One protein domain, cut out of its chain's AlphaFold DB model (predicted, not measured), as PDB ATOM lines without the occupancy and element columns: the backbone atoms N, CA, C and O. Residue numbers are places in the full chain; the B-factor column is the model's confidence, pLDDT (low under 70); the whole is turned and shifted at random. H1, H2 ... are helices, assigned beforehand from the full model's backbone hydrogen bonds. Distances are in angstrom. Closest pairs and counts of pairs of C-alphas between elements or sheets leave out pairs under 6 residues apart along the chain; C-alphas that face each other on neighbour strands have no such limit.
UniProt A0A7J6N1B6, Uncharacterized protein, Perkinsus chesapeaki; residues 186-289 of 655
ATOM      1  N   ARG A 186       1.362-122.213  -2.968       93.12
ATOM      2  CA  ARG A 186       2.631-121.674  -2.442       93.12
ATOM      3  C   ARG A 186       2.745-120.150  -2.575       93.12
ATOM      4  O   ARG A 186       3.465-119.527  -1.800       93.12
ATOM      5  N   LEU A 187       2.015-119.529  -3.507       93.44
ATOM      6  CA  LEU A 187       1.938-118.070  -3.616       93.44
ATOM      7  C   LEU A 187       1.332-117.442  -2.351       93.44
ATOM      8  O   LEU A 187       1.724-116.336  -1.988       93.44
ATOM      9  N   ALA A 188       0.405-118.128  -1.665       94.31
ATOM     10  CA  ALA A 188      -0.156-117.645  -0.400       94.31
ATOM     11  C   ALA A 188       0.940-117.457   0.654       94.31
ATOM     12  O   ALA A 188       0.979-116.421   1.319       94.31
ATOM     13  N   ASP A 189       1.825-118.447   0.774       93.44
ATOM     14  CA  ASP A 189       2.885-118.476   1.778       93.44
ATOM     15  C   ASP A 189       3.911-117.372   1.520       93.44
ATOM     16  O   ASP A 189       4.272-116.623   2.430       93.44
ATOM     17  N   GLU A 190       4.336-117.208   0.266       93.69
ATOM     18  CA  GLU A 190       5.288-116.160  -0.102       93.69
ATOM     19  C   GLU A 190       4.683-114.755   0.025       93.69
ATOM     20  O   GLU A 190       5.326-113.841   0.546       93.69
ATOM     21  N   LEU A 191       3.412-114.568  -0.352       93.44
ATOM     22  CA  LEU A 191       2.716-113.303  -0.102       93.44
ATOM     23  C   LEU A 191       2.571-113.033   1.396       93.44
ATOM     24  O   LEU A 191       2.688-111.885   1.823       93.44
ATOM     25  N   HIS A 192       2.321-114.061   2.206       94.19
ATOM     26  CA  HIS A 192       2.256-113.924   3.657       94.19
ATOM     27  C   HIS A 192       3.598-113.465   4.236       94.19
ATOM     28  O   HIS A 192       3.612-112.550   5.060       94.19
ATOM     29  N   LYS A 193       4.719-114.030   3.768       93.06
ATOM     30  CA  LYS A 193       6.066-113.567   4.136       93.06
ATOM     31  C   LYS A 193       6.263-112.102   3.760       93.06
ATOM     32  O   LYS A 193       6.560-111.308   4.647       93.06
ATOM     33  N   PHE A 194       6.006-111.736   2.501       93.44
ATOM     34  CA  PHE A 194       6.113-110.354   2.022       93.44
ATOM     35  C   PHE A 194       5.300-109.378   2.884       93.44
ATOM     36  O   PHE A 194       5.827-108.368   3.354       93.44
ATOM     37  N   TYR A 195       4.027-109.695   3.143       94.75
ATOM     38  CA  TYR A 195       3.139-108.837   3.926       94.75
ATOM     39  C   TYR A 195       3.560-108.698   5.396       94.75
ATOM     40  O   TYR A 195       3.250-107.687   6.027       94.75
ATOM     41  N   ASN A 196       4.272-109.684   5.942       91.69
ATOM     42  CA  ASN A 196       4.743-109.662   7.323       91.69
ATOM     43  C   ASN A 196       6.142-109.065   7.507       91.69
ATOM     44  O   ASN A 196       6.485-108.772   8.658       91.69
ATOM     45  N   SER A 197       6.903-108.884   6.424       90.94
ATOM     46  CA  SER A 197       8.237-108.276   6.403       90.94
ATOM     47  C   SER A 197       8.240-106.983   5.574       90.94
ATOM     48  O   SER A 197       7.717-105.971   6.036       90.94
ATOM     49  N   GLN A 198       8.753-107.027   4.342       85.12
ATOM     50  CA  GLN A 198       9.058-105.882   3.480       85.12
ATOM     51  C   GLN A 198       7.879-104.923   3.285       85.12
ATOM     52  O   GLN A 198       8.058-103.708   3.201       85.12
ATOM     53  N   ALA A 199       6.651-105.447   3.228       90.94
ATOM     54  CA  ALA A 199       5.470-104.613   3.067       90.94
ATOM     55  C   ALA A 199       5.297-103.619   4.228       90.94
ATOM     56  O   ALA A 199       4.857-102.496   3.997       90.94
ATOM     57  N   LYS A 200       5.661-104.001   5.459       91.69
ATOM     58  CA  LYS A 200       5.586-103.109   6.626       91.69
ATOM     59  C   LYS A 200       6.577-101.957   6.518       91.69
ATOM     60  O   LYS A 200       6.227-100.832   6.861       91.69
ATOM     61  N   ASP A 201       7.763-102.206   5.972       85.62
ATOM     62  CA  ASP A 201       8.773-101.166   5.770       85.62
ATOM     63  C   ASP A 201       8.330-100.167   4.699       85.62
ATOM     64  O   ASP A 201       8.483 -98.959   4.868       85.62
ATOM     65  N   VAL A 202       7.709-100.646   3.614       81.31
ATOM     66  CA  VAL A 202       7.090 -99.763   2.608       81.31
ATOM     67  C   VAL A 202       5.963 -98.942   3.234       81.31
ATOM     68  O   VAL A 202       5.892 -97.732   3.017       81.31
ATOM     69  N   VAL A 203       5.107 -99.568   4.048       92.88
ATOM     70  CA  VAL A 203       4.027 -98.868   4.752       92.88
ATOM     71  C   VAL A 203       4.579 -97.774   5.663       92.88
ATOM     72  O   VAL A 203       4.059 -96.662   5.634       92.88
ATOM     73  N   LYS A 204       5.635 -98.057   6.428       89.19
ATOM     74  CA  LYS A 204       6.277 -97.086   7.318       89.19
ATOM     75  C   LYS A 204       6.907 -95.924   6.545       89.19
ATOM     76  O   LYS A 204       6.665 -94.773   6.888       89.19
ATOM     77  N   ARG A 205       7.673 -96.209   5.485       84.88
ATOM     78  CA  ARG A 205       8.371 -95.184   4.683       84.88
ATOM     79  C   ARG A 205       7.419 -94.241   3.948       84.88
ATOM     80  O   ARG A 205       7.730 -93.075   3.770       84.88
ATOM     81  N   THR A 206       6.240 -94.727   3.565       86.25
ATOM     82  CA  THR A 206       5.230 -93.933   2.841       86.25
ATOM     83  C   THR A 206       4.229 -93.226   3.762       86.25
ATOM     84  O   THR A 206       3.282 -92.618   3.270       86.25
ATOM     85  N   GLN A 207       4.401 -93.291   5.089       92.50
ATOM     86  CA  GLN A 207       3.421 -92.776   6.054       92.50
ATOM     87  C   GLN A 207       3.145 -91.275   5.881       92.50
ATOM     88  O   GLN A 207       1.987 -90.903   5.743       92.50
ATOM     89  N   ALA A 208       4.182 -90.434   5.809       87.12
ATOM     90  CA  ALA A 208       4.016 -88.981   5.685       87.12
ATOM     91  C   ALA A 208       3.244 -88.588   4.414       87.12
ATOM     92  O   ALA A 208       2.295 -87.807   4.460       87.12
ATOM     93  N   GLN A 209       3.593 -89.204   3.282       89.75
ATOM     94  CA  GLN A 209       2.876 -89.015   2.025       89.75
ATOM     95  C   GLN A 209       1.418 -89.475   2.128       89.75
ATOM     96  O   GLN A 209       0.519 -88.784   1.653       89.75
ATOM     97  N   ARG A 210       1.163 -90.640   2.734       94.69
ATOM     98  CA  ARG A 210      -0.203 -91.133   2.936       94.69
ATOM     99  C   ARG A 210      -1.018 -90.188   3.808       94.69
ATOM    100  O   ARG A 210      -2.157 -89.910   3.453       94.69
ATOM    101  N   ASP A 211      -0.456 -89.684   4.902       92.88
ATOM    102  CA  ASP A 211      -1.140 -88.731   5.777       92.88
ATOM    103  C   ASP A 211      -1.517 -87.460   5.015       92.88
ATOM    104  O   ASP A 211      -2.668 -87.031   5.088       92.88
ATOM    105  N   TYR A 212      -0.599 -86.940   4.193       92.00
ATOM    106  CA  TYR A 212      -0.862 -85.790   3.333       92.00
ATOM    107  C   TYR A 212      -1.976 -86.055   2.308       92.00
ATOM    108  O   TYR A 212      -2.911 -85.265   2.194       92.00
ATOM    109  N   ILE A 213      -1.941 -87.196   1.604       92.50
ATOM    110  CA  ILE A 213      -3.017 -87.595   0.678       92.50
ATOM    111  C   ILE A 213      -4.344 -87.739   1.431       92.50
ATOM    112  O   ILE A 213      -5.396 -87.329   0.941       92.50
ATOM    113  N   GLY A 214      -4.306 -88.328   2.624       94.25
ATOM    114  CA  GLY A 214      -5.465 -88.520   3.477       94.25
ATOM    115  C   GLY A 214      -6.101 -87.199   3.897       94.25
ATOM    116  O   GLY A 214      -7.315 -87.066   3.807       94.25
ATOM    117  N   GLU A 215      -5.308 -86.218   4.322       94.75
ATOM    118  CA  GLU A 215      -5.785 -84.862   4.617       94.75
ATOM    119  C   GLU A 215      -6.358 -84.185   3.366       94.75
ATOM    120  O   GLU A 215      -7.491 -83.710   3.390       94.75
ATOM    121  N   LEU A 216      -5.622 -84.226   2.251       92.44
ATOM    122  CA  LEU A 216      -6.012 -83.590   0.993       92.44
ATOM    123  C   LEU A 216      -7.337 -84.126   0.430       92.44
ATOM    124  O   LEU A 216      -8.118 -83.384  -0.159       92.44
ATOM    125  N   THR A 217      -7.588 -85.423   0.601       93.44
ATOM    126  CA  THR A 217      -8.799 -86.095   0.107       93.44
ATOM    127  C   THR A 217      -9.925 -86.159   1.145       93.44
ATOM    128  O   THR A 217     -10.996 -86.678   0.835       93.44
ATOM    129  N   GLY A 218      -9.702 -85.703   2.383       93.75
ATOM    130  CA  GLY A 218     -10.622 -85.934   3.509       93.75
ATOM    131  C   GLY A 218     -10.680 -87.395   3.988       93.75
ATOM    132  O   GLY A 218     -11.455 -87.753   4.873       93.75
ATOM    133  N   ARG A 219      -9.822 -88.275   3.454       92.88
ATOM    134  CA  ARG A 219      -9.788 -89.718   3.738       92.88
ATOM    135  C   ARG A 219      -8.674 -90.122   4.703       92.88
ATOM    136  O   ARG A 219      -8.146 -91.232   4.609       92.88
ATOM    137  N   SER A 220      -8.314 -89.279   5.674       94.44
ATOM    138  CA  SER A 220      -7.202 -89.549   6.608       94.44
ATOM    139  C   SER A 220      -7.306 -90.910   7.311       94.44
ATOM    140  O   SER A 220      -6.295 -91.561   7.560       94.44
ATOM    141  N   ARG A 221      -8.522 -91.402   7.590       92.69
ATOM    142  CA  ARG A 221      -8.732 -92.739   8.186       92.69
ATOM    143  C   ARG A 221      -8.321 -93.895   7.268       92.69
ATOM    144  O   ARG A 221      -7.828 -94.902   7.767       92.69
ATOM    145  N   ASP A 222      -8.506 -93.757   5.958       90.38
ATOM    146  CA  ASP A 222      -8.161 -94.801   4.985       90.38
ATOM    147  C   ASP A 222      -6.647 -94.874   4.750       90.38
ATOM    148  O   ASP A 222      -6.102 -95.951   4.500       90.38
ATOM    149  N   PHE A 223      -5.967 -93.727   4.844       92.62
ATOM    150  CA  PHE A 223      -4.534 -93.586   4.577       92.62
ATOM    151  C   PHE A 223      -3.637 -93.760   5.817       92.62
ATOM    152  O   PHE A 223      -2.487 -94.175   5.679       92.62
ATOM    153  N   SER A 224      -4.170 -93.556   7.025       93.50
ATOM    154  CA  SER A 224      -3.460 -93.774   8.303       93.50
ATOM    155  C   SER A 224      -3.330 -95.247   8.713       93.50
ATOM    156  O   SER A 224      -2.828 -95.564   9.789       93.50
ATOM    157  N   THR A 225      -3.791 -96.185   7.883       94.38
ATOM    158  CA  THR A 225      -3.719 -97.609   8.209       94.38
ATOM    159  C   THR A 225      -2.293 -98.160   8.111       94.38
ATOM    160  O   THR A 225      -1.606 -97.982   7.110       94.38
ATOM    161  N   GLU A 226      -1.883 -98.916   9.131       94.88
ATOM    162  CA  GLU A 226      -0.616 -99.660   9.131       94.88
ATOM    163  C   GLU A 226      -0.728-101.053   8.482       94.88
ATOM    164  O   GLU A 226       0.271-101.758   8.351       94.88
ATOM    165  N   ASP A 227      -1.931-101.487   8.082       96.00
ATOM    166  CA  ASP A 227      -2.132-102.779   7.419       96.00
ATOM    167  C   ASP A 227      -1.764-102.658   5.930       96.00
ATOM    168  O   ASP A 227      -2.504-102.019   5.169       96.00
ATOM    169  N   PRO A 228      -0.689-103.317   5.455       94.62
ATOM    170  CA  PRO A 228      -0.262-103.194   4.066       94.62
ATOM    171  C   PRO A 228      -1.318-103.639   3.047       94.62
ATOM    172  O   PRO A 228      -1.335-103.171   1.905       94.62
ATOM    173  N   ARG A 229      -2.229-104.543   3.431       92.88
ATOM    174  CA  ARG A 229      -3.318-104.991   2.552       92.88
ATOM    175  C   ARG A 229      -4.346-103.887   2.347       92.88
ATOM    176  O   ARG A 229      -4.852-103.734   1.234       92.88
ATOM    177  N   LYS A 230      -4.626-103.113   3.397       94.25
ATOM    178  CA  LYS A 230      -5.495-101.938   3.314       94.25
ATOM    179  C   LYS A 230      -4.812-100.823   2.541       94.25
ATOM    180  O   LYS A 230      -5.431-100.307   1.624       94.25
ATOM    181  N   VAL A 231      -3.524-100.565   2.783       93.19
ATOM    182  CA  VAL A 231      -2.742 -99.589   1.999       93.19
ATOM    183  C   VAL A 231      -2.808 -99.891   0.499       93.19
ATOM    184  O   VAL A 231      -3.147 -99.005  -0.286       93.19
ATOM    185  N   LYS A 232      -2.587-101.151   0.091       92.62
ATOM    186  CA  LYS A 232      -2.800-101.588  -1.300       92.62
ATOM    187  C   LYS A 232      -4.203-101.222  -1.795       92.62
ATOM    188  O   LYS A 232      -4.343-100.647  -2.871       92.62
ATOM    189  N   ALA A 233      -5.236-101.593  -1.039       90.38
ATOM    190  CA  ALA A 233      -6.621-101.365  -1.435       90.38
ATOM    191  C   ALA A 233      -6.963 -99.871  -1.556       90.38
ATOM    192  O   ALA A 233      -7.736 -99.528  -2.451       90.38
ATOM    193  N   THR A 234      -6.382 -99.025  -0.700       92.00
ATOM    194  CA  THR A 234      -6.546 -97.567  -0.681       92.00
ATOM    195  C   THR A 234      -5.888 -96.923  -1.901       92.00
ATOM    196  O   THR A 234      -6.567 -96.220  -2.645       92.00
ATOM    197  N   TYR A 235      -4.615 -97.224  -2.194       91.62
ATOM    198  CA  TYR A 235      -3.942 -96.689  -3.389       91.62
ATOM    199  C   TYR A 235      -4.618 -97.137  -4.689       91.62
ATOM    200  O   TYR A 235      -4.801 -96.327  -5.594       91.62
ATOM    201  N   SER A 236      -5.035 -98.406  -4.789       88.50
ATOM    202  CA  SER A 236      -5.780 -98.878  -5.964       88.50
ATOM    203  C   SER A 236      -7.124 -98.161  -6.129       88.50
ATOM    204  O   SER A 236      -7.518 -97.894  -7.259       88.50
ATOM    205  N   ALA A 237      -7.826 -97.852  -5.032       88.94
ATOM    206  CA  ALA A 237      -9.091 -97.117  -5.079       88.94
ATOM    207  C   ALA A 237      -8.889 -95.668  -5.517       88.94
ATOM    208  O   ALA A 237      -9.589 -95.197  -6.408       88.94
ATOM    209  N   LEU A 238      -7.906 -94.985  -4.921       91.19
ATOM    210  CA  LEU A 238      -7.595 -93.602  -5.262       91.19
ATOM    211  C   LEU A 238      -7.156 -93.480  -6.723       91.19
ATOM    212  O   LEU A 238      -7.593 -92.567  -7.412       91.19
ATOM    213  N   LEU A 239      -6.346 -94.415  -7.226       89.00
ATOM    214  CA  LEU A 239      -5.955 -94.401  -8.632       89.00
ATOM    215  C   LEU A 239      -7.157 -94.608  -9.570       89.00
ATOM    216  O   LEU A 239      -7.271 -93.915 -10.582       89.00
ATOM    217  N   ASP A 240      -8.057 -95.540  -9.242       87.88
ATOM    218  CA  ASP A 240      -9.294 -95.762 -10.009       87.88
ATOM    219  C   ASP A 240     -10.151 -94.487 -10.053       87.88
ATOM    220  O   ASP A 240     -10.639 -94.099 -11.109       87.88
ATOM    221  N   CYS A 241     -10.247 -93.797  -8.916       89.94
ATOM    222  CA  CYS A 241     -10.893 -92.499  -8.775       89.94
ATOM    223  C   CYS A 241     -10.265 -91.425  -9.656       89.94
ATOM    224  O   CYS A 241     -10.927 -90.872 -10.528       89.94
ATOM    225  N   LEU A 242      -8.973 -91.162  -9.478       89.31
ATOM    226  CA  LEU A 242      -8.291 -90.103 -10.213       89.31
ATOM    227  C   LEU A 242      -8.392 -90.344 -11.723       89.31
ATOM    228  O   LEU A 242      -8.810 -89.448 -12.451       89.31
ATOM    229  N   THR A 243      -8.123 -91.570 -12.186       85.94
ATOM    230  CA  THR A 243      -8.216 -91.904 -13.618       85.94
ATOM    231  C   THR A 243      -9.633 -91.749 -14.171       85.94
ATOM    232  O   THR A 243      -9.795 -91.200 -15.258       85.94
ATOM    233  N   ALA A 244     -10.676 -92.146 -13.438       85.75
ATOM    234  CA  ALA A 244     -12.056 -91.940 -13.880       85.75
ATOM    235  C   ALA A 244     -12.422 -90.446 -14.012       85.75
ATOM    236  O   ALA A 244     -13.162 -90.075 -14.929       85.75
ATOM    237  N   HIS A 245     -11.868 -89.588 -13.149       87.56
ATOM    238  CA  HIS A 245     -12.059 -88.141 -13.225       87.56
ATOM    239  C   HIS A 245     -11.250 -87.526 -14.359       87.56
ATOM    240  O   HIS A 245     -11.839 -87.023 -15.309       87.56
ATOM    241  N   PHE A 246      -9.917 -87.580 -14.327       85.88
ATOM    242  CA  PHE A 246      -9.118 -86.794 -15.268       85.88
ATOM    243  C   PHE A 246      -9.102 -87.353 -16.697       85.88
ATOM    244  O   PHE A 246      -8.749 -86.618 -17.619       85.88
ATOM    245  N   CYS A 247      -9.494 -88.615 -16.927       84.81
ATOM    246  CA  CYS A 247      -9.582 -89.135 -18.289       84.81
ATOM    247  C   CYS A 247     -10.752 -88.488 -19.047       84.81
ATOM    248  O   CYS A 247     -11.915 -88.720 -18.693       84.81
ATOM    249  N   PRO A 248     -10.496 -87.740 -20.139       83.12
ATOM    250  CA  PRO A 248     -11.563 -87.105 -20.911       83.12
ATOM    251  C   PRO A 248     -12.410 -88.133 -21.668       83.12
ATOM    252  O   PRO A 248     -13.543 -87.854 -22.044       83.12
ATOM    253  N   THR A 249     -11.881 -89.341 -21.858       83.19
ATOM    254  CA  THR A 249     -12.579 -90.465 -22.478       83.19
ATOM    255  C   THR A 249     -13.627 -91.081 -21.555       83.19
ATOM    256  O   THR A 249     -14.512 -91.777 -22.039       83.19
ATOM    257  N   VAL A 250     -13.592 -90.814 -20.245       84.94
ATOM    258  CA  VAL A 250     -14.623 -91.268 -19.306       84.94
ATOM    259  C   VAL A 250     -15.693 -90.175 -19.182       84.94
ATOM    260  O   VAL A 250     -15.391 -89.094 -18.693       84.94
ATOM    261  N   PRO A 251     -16.940 -90.390 -19.611       80.94
ATOM    262  CA  PRO A 251     -17.990 -89.374 -19.531       80.94
ATOM    263  C   PRO A 251     -18.466 -89.115 -18.086       80.94
ATOM    264  O   PRO A 251     -19.112 -89.964 -17.465       80.94
ATOM    265  N   SER A 252     -18.201 -87.912 -17.565       82.50
ATOM    266  CA  SER A 252     -18.671 -87.423 -16.256       82.50
ATOM    267  C   SER A 252     -19.100 -85.952 -16.315       82.50
ATOM    268  O   SER A 252     -18.664 -85.220 -17.205       82.50
ATOM    269  N   ASP A 253     -19.986 -85.535 -15.405       80.81
ATOM    270  CA  ASP A 253     -20.451 -84.142 -15.285       80.81
ATOM    271  C   ASP A 253     -19.469 -83.225 -14.538       80.81
ATOM    272  O   ASP A 253     -19.490 -82.014 -14.748       80.81
ATOM    273  N   ASP A 254     -18.579 -83.808 -13.736       83.31
ATOM    274  CA  ASP A 254     -17.448 -83.138 -13.109       83.31
ATOM    275  C   ASP A 254     -16.129 -83.869 -13.420       83.31
ATOM    276  O   ASP A 254     -16.059 -85.097 -13.533       83.31
ATOM    277  N   LYS A 255     -15.083 -83.072 -13.624       85.44
ATOM    278  CA  LYS A 255     -13.705 -83.473 -13.931       85.44
ATOM    279  C   LYS A 255     -12.708 -82.928 -12.914       85.44
ATOM    280  O   LYS A 255     -11.506 -83.133 -13.070       85.44
ATOM    281  N   SER A 256     -13.202 -82.221 -11.902       87.19
ATOM    282  CA  SER A 256     -12.392 -81.700 -10.820       87.19
ATOM    283  C   SER A 256     -11.746 -82.841 -10.033       87.19
ATOM    284  O   SER A 256     -12.286 -83.946  -9.921       87.19
ATOM    285  N   VAL A 257     -10.548 -82.563  -9.532       91.31
ATOM    286  CA  VAL A 257      -9.813 -83.378  -8.561       91.31
ATOM    287  C   VAL A 257      -9.254 -82.427  -7.495       91.31
ATOM    288  O   VAL A 257      -9.115 -81.232  -7.778       91.31
ATOM    289  N   PRO A 258      -8.936 -82.901  -6.277       93.62
ATOM    290  CA  PRO A 258      -8.322 -82.063  -5.253       93.62
ATOM    291  C   PRO A 258      -7.021 -81.422  -5.746       93.62
ATOM    292  O   PRO A 258      -6.248 -82.051  -6.474       93.62
ATOM    293  N   GLN A 259      -6.772 -80.180  -5.325       87.75
ATOM    294  CA  GLN A 259      -5.584 -79.433  -5.736       87.75
ATOM    295  C   GLN A 259      -4.301 -80.170  -5.327       87.75
ATOM    296  O   GLN A 259      -4.130 -80.528  -4.167       87.75
ATOM    297  N   GLY A 260      -3.383 -80.377  -6.264       81.69
ATOM    298  CA  GLY A 260      -2.186 -81.199  -6.090       81.69
ATOM    299  C   GLY A 260      -2.328 -82.636  -6.605       81.69
ATOM    300  O   GLY A 260      -1.325 -83.345  -6.659       81.69
ATOM    301  N   LEU A 261      -3.522 -83.080  -7.018       88.06
ATOM    302  CA  LEU A 261      -3.761 -84.391  -7.649       88.06
ATOM    303  C   LEU A 261      -4.060 -84.298  -9.154       88.06
ATOM    304  O   LEU A 261      -4.468 -85.286  -9.767       88.06
ATOM    305  N   GLU A 262      -3.880 -83.125  -9.758       85.44
ATOM    306  CA  GLU A 262      -4.107 -82.904 -11.183       85.44
ATOM    307  C   GLU A 262      -3.075 -83.640 -12.057       85.44
ATOM    308  O   GLU A 262      -1.944 -83.899 -11.628       85.44
ATOM    309  N   PRO A 263      -3.415 -83.933 -13.327       79.31
ATOM    310  CA  PRO A 263      -2.440 -84.337 -14.328       79.31
ATOM    311  C   PRO A 263      -1.172 -83.472 -14.336       79.31
ATOM    312  O   PRO A 263      -1.230 -82.264 -14.545       79.31
ATOM    313  N   GLY A 264      -0.023 -84.116 -14.148       69.38
ATOM    314  CA  GLY A 264       1.302 -83.497 -14.142       69.38
ATOM    315  C   GLY A 264       1.821 -83.167 -12.742       69.38
ATOM    316  O   GLY A 264       2.965 -82.742 -12.615       69.38
ATOM    317  N   SER A 265       1.025 -83.373 -11.687       75.94
ATOM    318  CA  SER A 265       1.502 -83.165 -10.322       75.94
ATOM    319  C   SER A 265       2.477 -84.267  -9.885       75.94
ATOM    320  O   SER A 265       2.302 -85.447 -10.202       75.94
ATOM    321  N   ALA A 266       3.492 -83.892  -9.100       74.00
ATOM    322  CA  ALA A 266       4.444 -84.847  -8.525       74.00
ATOM    323  C   ALA A 266       3.739 -85.890  -7.637       74.00
ATOM    324  O   ALA A 266       4.038 -87.080  -7.702       74.00
ATOM    325  N   LEU A 267       2.727 -85.463  -6.874       79.94
ATOM    326  CA  LEU A 267       1.974 -86.356  -5.997       79.94
ATOM    327  C   LEU A 267       1.187 -87.419  -6.779       79.94
ATOM    328  O   LEU A 267       1.090 -88.563  -6.333       79.94
ATOM    329  N   LEU A 268       0.648 -87.084  -7.956       81.19
ATOM    330  CA  LEU A 268      -0.025 -88.057  -8.816       81.19
ATOM    331  C   LEU A 268       0.956 -89.118  -9.340       81.19
ATOM    332  O   LEU A 268       0.608 -90.302  -9.373       81.19
ATOM    333  N   VAL A 269       2.182 -88.723  -9.696       74.56
ATOM    334  CA  VAL A 269       3.255 -89.656 -10.089       74.56
ATOM    335  C   VAL A 269       3.578 -90.621  -8.948       74.56
ATOM    336  O   VAL A 269       3.652 -91.835  -9.161       74.56
ATOM    337  N   ASP A 270       3.669 -90.122  -7.718       77.88
ATOM    338  CA  ASP A 270       3.917 -90.968  -6.554       77.88
ATOM    339  C   ASP A 270       2.757 -91.926  -6.251       77.88
ATOM    340  O   ASP A 270       2.974 -93.095  -5.913       77.88
ATOM    341  N   ILE A 271       1.511 -91.463  -6.386       84.50
ATOM    342  CA  ILE A 271       0.315 -92.305  -6.241       84.50
ATOM    343  C   ILE A 271       0.327 -93.422  -7.285       84.50
ATOM    344  O   ILE A 271       0.089 -94.582  -6.941       84.50
ATOM    345  N   LEU A 272       0.642 -93.097  -8.542       80.38
ATOM    346  CA  LEU A 272       0.777 -94.065  -9.630       80.38
ATOM    347  C   LEU A 272       1.867 -95.099  -9.332       80.38
ATOM    348  O   LEU A 272       1.635 -96.303  -9.498       80.38
ATOM    349  N   SER A 273       3.028 -94.648  -8.856       79.19
ATOM    350  CA  SER A 273       4.148 -95.512  -8.474       79.19
ATOM    351  C   SER A 273       3.750 -96.479  -7.356       79.19
ATOM    352  O   SER A 273       3.874 -97.698  -7.511       79.19
ATOM    353  N   ASN A 274       3.151 -95.970  -6.275       86.62
ATOM    354  CA  ASN A 274       2.692 -96.784  -5.150       86.62
ATOM    355  C   ASN A 274       1.586 -97.766  -5.552       86.62
ATOM    356  O   ASN A 274       1.659 -98.956  -5.233       86.62
ATOM    357  N   ALA A 275       0.573 -97.312  -6.290       86.81
ATOM    358  CA  ALA A 275      -0.496 -98.178  -6.777       86.81
ATOM    359  C   ALA A 275       0.054 -99.295  -7.679       86.81
ATOM    360  O   ALA A 275      -0.361-100.454  -7.557       86.81
ATOM    361  N   THR A 276       1.034 -98.980  -8.532       82.88
ATOM    362  CA  THR A 276       1.722 -99.952  -9.392       82.88
ATOM    363  C   THR A 276       2.557-100.938  -8.578       82.88
ATOM    364  O   THR A 276       2.487-102.146  -8.825       82.88
ATOM    365  N   PHE A 277       3.303-100.462  -7.578       86.44
ATOM    366  CA  PHE A 277       4.068-101.305  -6.660       86.44
ATOM    367  C   PHE A 277       3.156-102.310  -5.947       86.44
ATOM    368  O   PHE A 277       3.367-103.521  -6.023       86.44
ATOM    369  N   TRP A 278       2.080-101.836  -5.321       89.38
ATOM    370  CA  TRP A 278       1.165-102.698  -4.576       89.38
ATOM    371  C   TRP A 278       0.368-103.658  -5.470       89.38
ATOM    372  O   TRP A 278       0.022-104.772  -5.049       89.38
ATOM    373  N   SER A 279       0.077-103.261  -6.710       85.25
ATOM    374  CA  SER A 279      -0.671-104.087  -7.663       85.25
ATOM    375  C   SER A 279       0.206-105.168  -8.289       85.25
ATOM    376  O   SER A 279      -0.165-106.341  -8.219       85.25
ATOM    377  N   ASN A 280       1.396-104.803  -8.772       82.88
ATOM    378  CA  ASN A 280       2.269-105.683  -9.554       82.88
ATOM    379  C   ASN A 280       3.690-105.770  -8.974       82.88
ATOM    380  O   ASN A 280       4.214-106.866  -8.790       82.88
ATOM    381  N   GLY A 281       4.285-104.634  -8.589       80.25
ATOM    382  CA  GLY A 281       5.683-104.568  -8.145       80.25
ATOM    383  C   GLY A 281       6.037-105.480  -6.966       80.25
ATOM    384  O   GLY A 281       7.144-106.010  -6.936       80.25
ATOM    385  N   LYS A 282       5.096-105.760  -6.055       87.62
ATOM    386  CA  LYS A 282       5.302-106.701  -4.940       87.62
ATOM    387  C   LYS A 282       5.728-108.101  -5.388       87.62
ATOM    388  O   LYS A 282       6.468-108.756  -4.666       87.62
ATOM    389  N   TYR A 283       5.290-108.570  -6.559       88.44
ATOM    390  CA  TYR A 283       5.657-109.905  -7.043       88.44
ATOM    391  C   TYR A 283       7.115-109.971  -7.503       88.44
ATOM    392  O   TYR A 283       7.670-111.054  -7.587       88.44
ATOM    393  N   ARG A 284       7.752-108.819  -7.739       81.88
ATOM    394  CA  ARG A 284       9.162-108.710  -8.137       81.88
ATOM    395  C   ARG A 284      10.118-108.625  -6.952       81.88
ATOM    396  O   ARG A 284      11.318-108.515  -7.142       81.88
ATOM    397  N   THR A 285       9.594-108.650  -5.729       80.81
ATOM    398  CA  THR A 285      10.426-108.582  -4.521       80.81
ATOM    399  C   THR A 285      11.220-109.860  -4.265       80.81
ATOM    400  O   THR A 285      12.149-109.847  -3.464       80.81
ATOM    401  N   SER A 286      10.879-110.957  -4.950       83.00
ATOM    402  CA  SER A 286      11.725-112.143  -5.042       83.00
ATOM    403  C   SER A 286      11.474-112.906  -6.351       83.00
ATOM    404  O   SER A 286      10.342-112.909  -6.850       83.00
ATOM    405  N   PRO A 287      12.489-113.610  -6.889       78.69
ATOM    406  CA  PRO A 287      12.312-114.486  -8.047       78.69
ATOM    407  C   PRO A 287      11.231-115.553  -7.829       78.69
ATOM    408  O   PRO A 287      10.449-115.845  -8.733       78.69
ATOM    409  N   GLU A 288      11.130-116.100  -6.611       85.50
ATOM    410  CA  GLU A 288      10.118-117.107  -6.278       85.50
ATOM    411  C   GLU A 288       8.700-116.517  -6.306       85.50
ATOM    412  O   GLU A 288       7.801-117.134  -6.875       85.50
ATOM    413  N   LEU A 289       8.478-115.307  -5.774       87.56
ATOM    414  CA  LEU A 289       7.176-114.640  -5.879       87.56
ATOM    415  C   LEU A 289       6.783-114.412  -7.335       87.56
ATOM    416  O   LEU A 289       5.642-114.687  -7.700       87.56
TER     417      LEU A 289
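AT A GLANCE: This is residues 186 to 289 of the 655 residues of an uncharacterized protein of Perkinsus chesapeaki (UniProt A0A7J6N1B6). Two helices, H5 and H6, cross in the middle, and an arc of three helices set end to end, H1, H2 and H3, runs along one side of this pair. H4 is a short turn between the arc and H5; the tiny H7 after H6 brings the printed part back beside H1, while a long loop, residues 247 to 265, makes the far end. Look for 104 residues with seven named helices, H1 to H7 in order, and no named strand; the class is all helix. The whole is compact, with a radius of gyration of the C-alphas of 14.8 A, yet elongated, spanning 46 by 27 by 20 A.

HOW THE PARTS SIT: Start at H1, residues 186 to 196, which meets H2, residues 198 to 205, only through their link. H2 touches H5, residues 228 to 246, at a steep tilt of 63 degrees, the same way; look at the closest C-alphas, Ala 199 and Pro 228, 6.0 A apart. H5 touches H2 with residues 228 to 231 alone. Go on to H3, residues 207 to 216, which touches H4, residues 220 to 223: the closest C-alphas, Gly 214 and Ser 220, are 3.7 A apart. H4 touches H5 with its closest C-alphas, Asp 222 and Thr 234, 6.5 A apart, but H3 and H5 are apart. H5 is the hub, touching three helices; with residues 232 to 239 alone it touches H6, residues 266 to 279, opposite ways at a steep tilt of 52 degrees, and the closest C-alphas, Tyr 235 and Ala 275, are 5.1 A apart. H3 and H6 are near each other. H7, residues 281 to 285, is close to H1 but not clearly touching, with C-alphas of Phe 194 and Lys 282 closest at 7.9 A. In H1, H2, H3, H5 and H6 every O i to N i+4 pair is within hydrogen-bond range; H7 has 0 of 1 but 2 of 2 O i to N i+3 pairs, and H4 is too short for an i+4 pair.

IN THESE COORDINATES: Find C-alpha 186 at (2.631, -121.674, -2.442); from there H1 runs 15.6 A. H2 spans 10.8 A, H3 14.1 A and H4 5.2 A. Find C-alpha 228 at (-0.262, -103.194, 4.066), where H5 sets out for 26.9 A. H6 spans 19.9 A, and H7 spans 7.2 A, ending at C-alpha 285, (10.426, -108.582, -4.521).

THE WHOLE: The C-alphas farthest apart are those of Arg 186 and Asp 253, 45.9 A. The first and last printed C-alphas, Arg 186 and Leu 289, are 9.1 A apart. The printed part has no cut; the link from H5 to H6, 19 residues, is long, and the other links are tight. Mean pLDDT of the printed part is 87.9, and residue 264 alone is under 70.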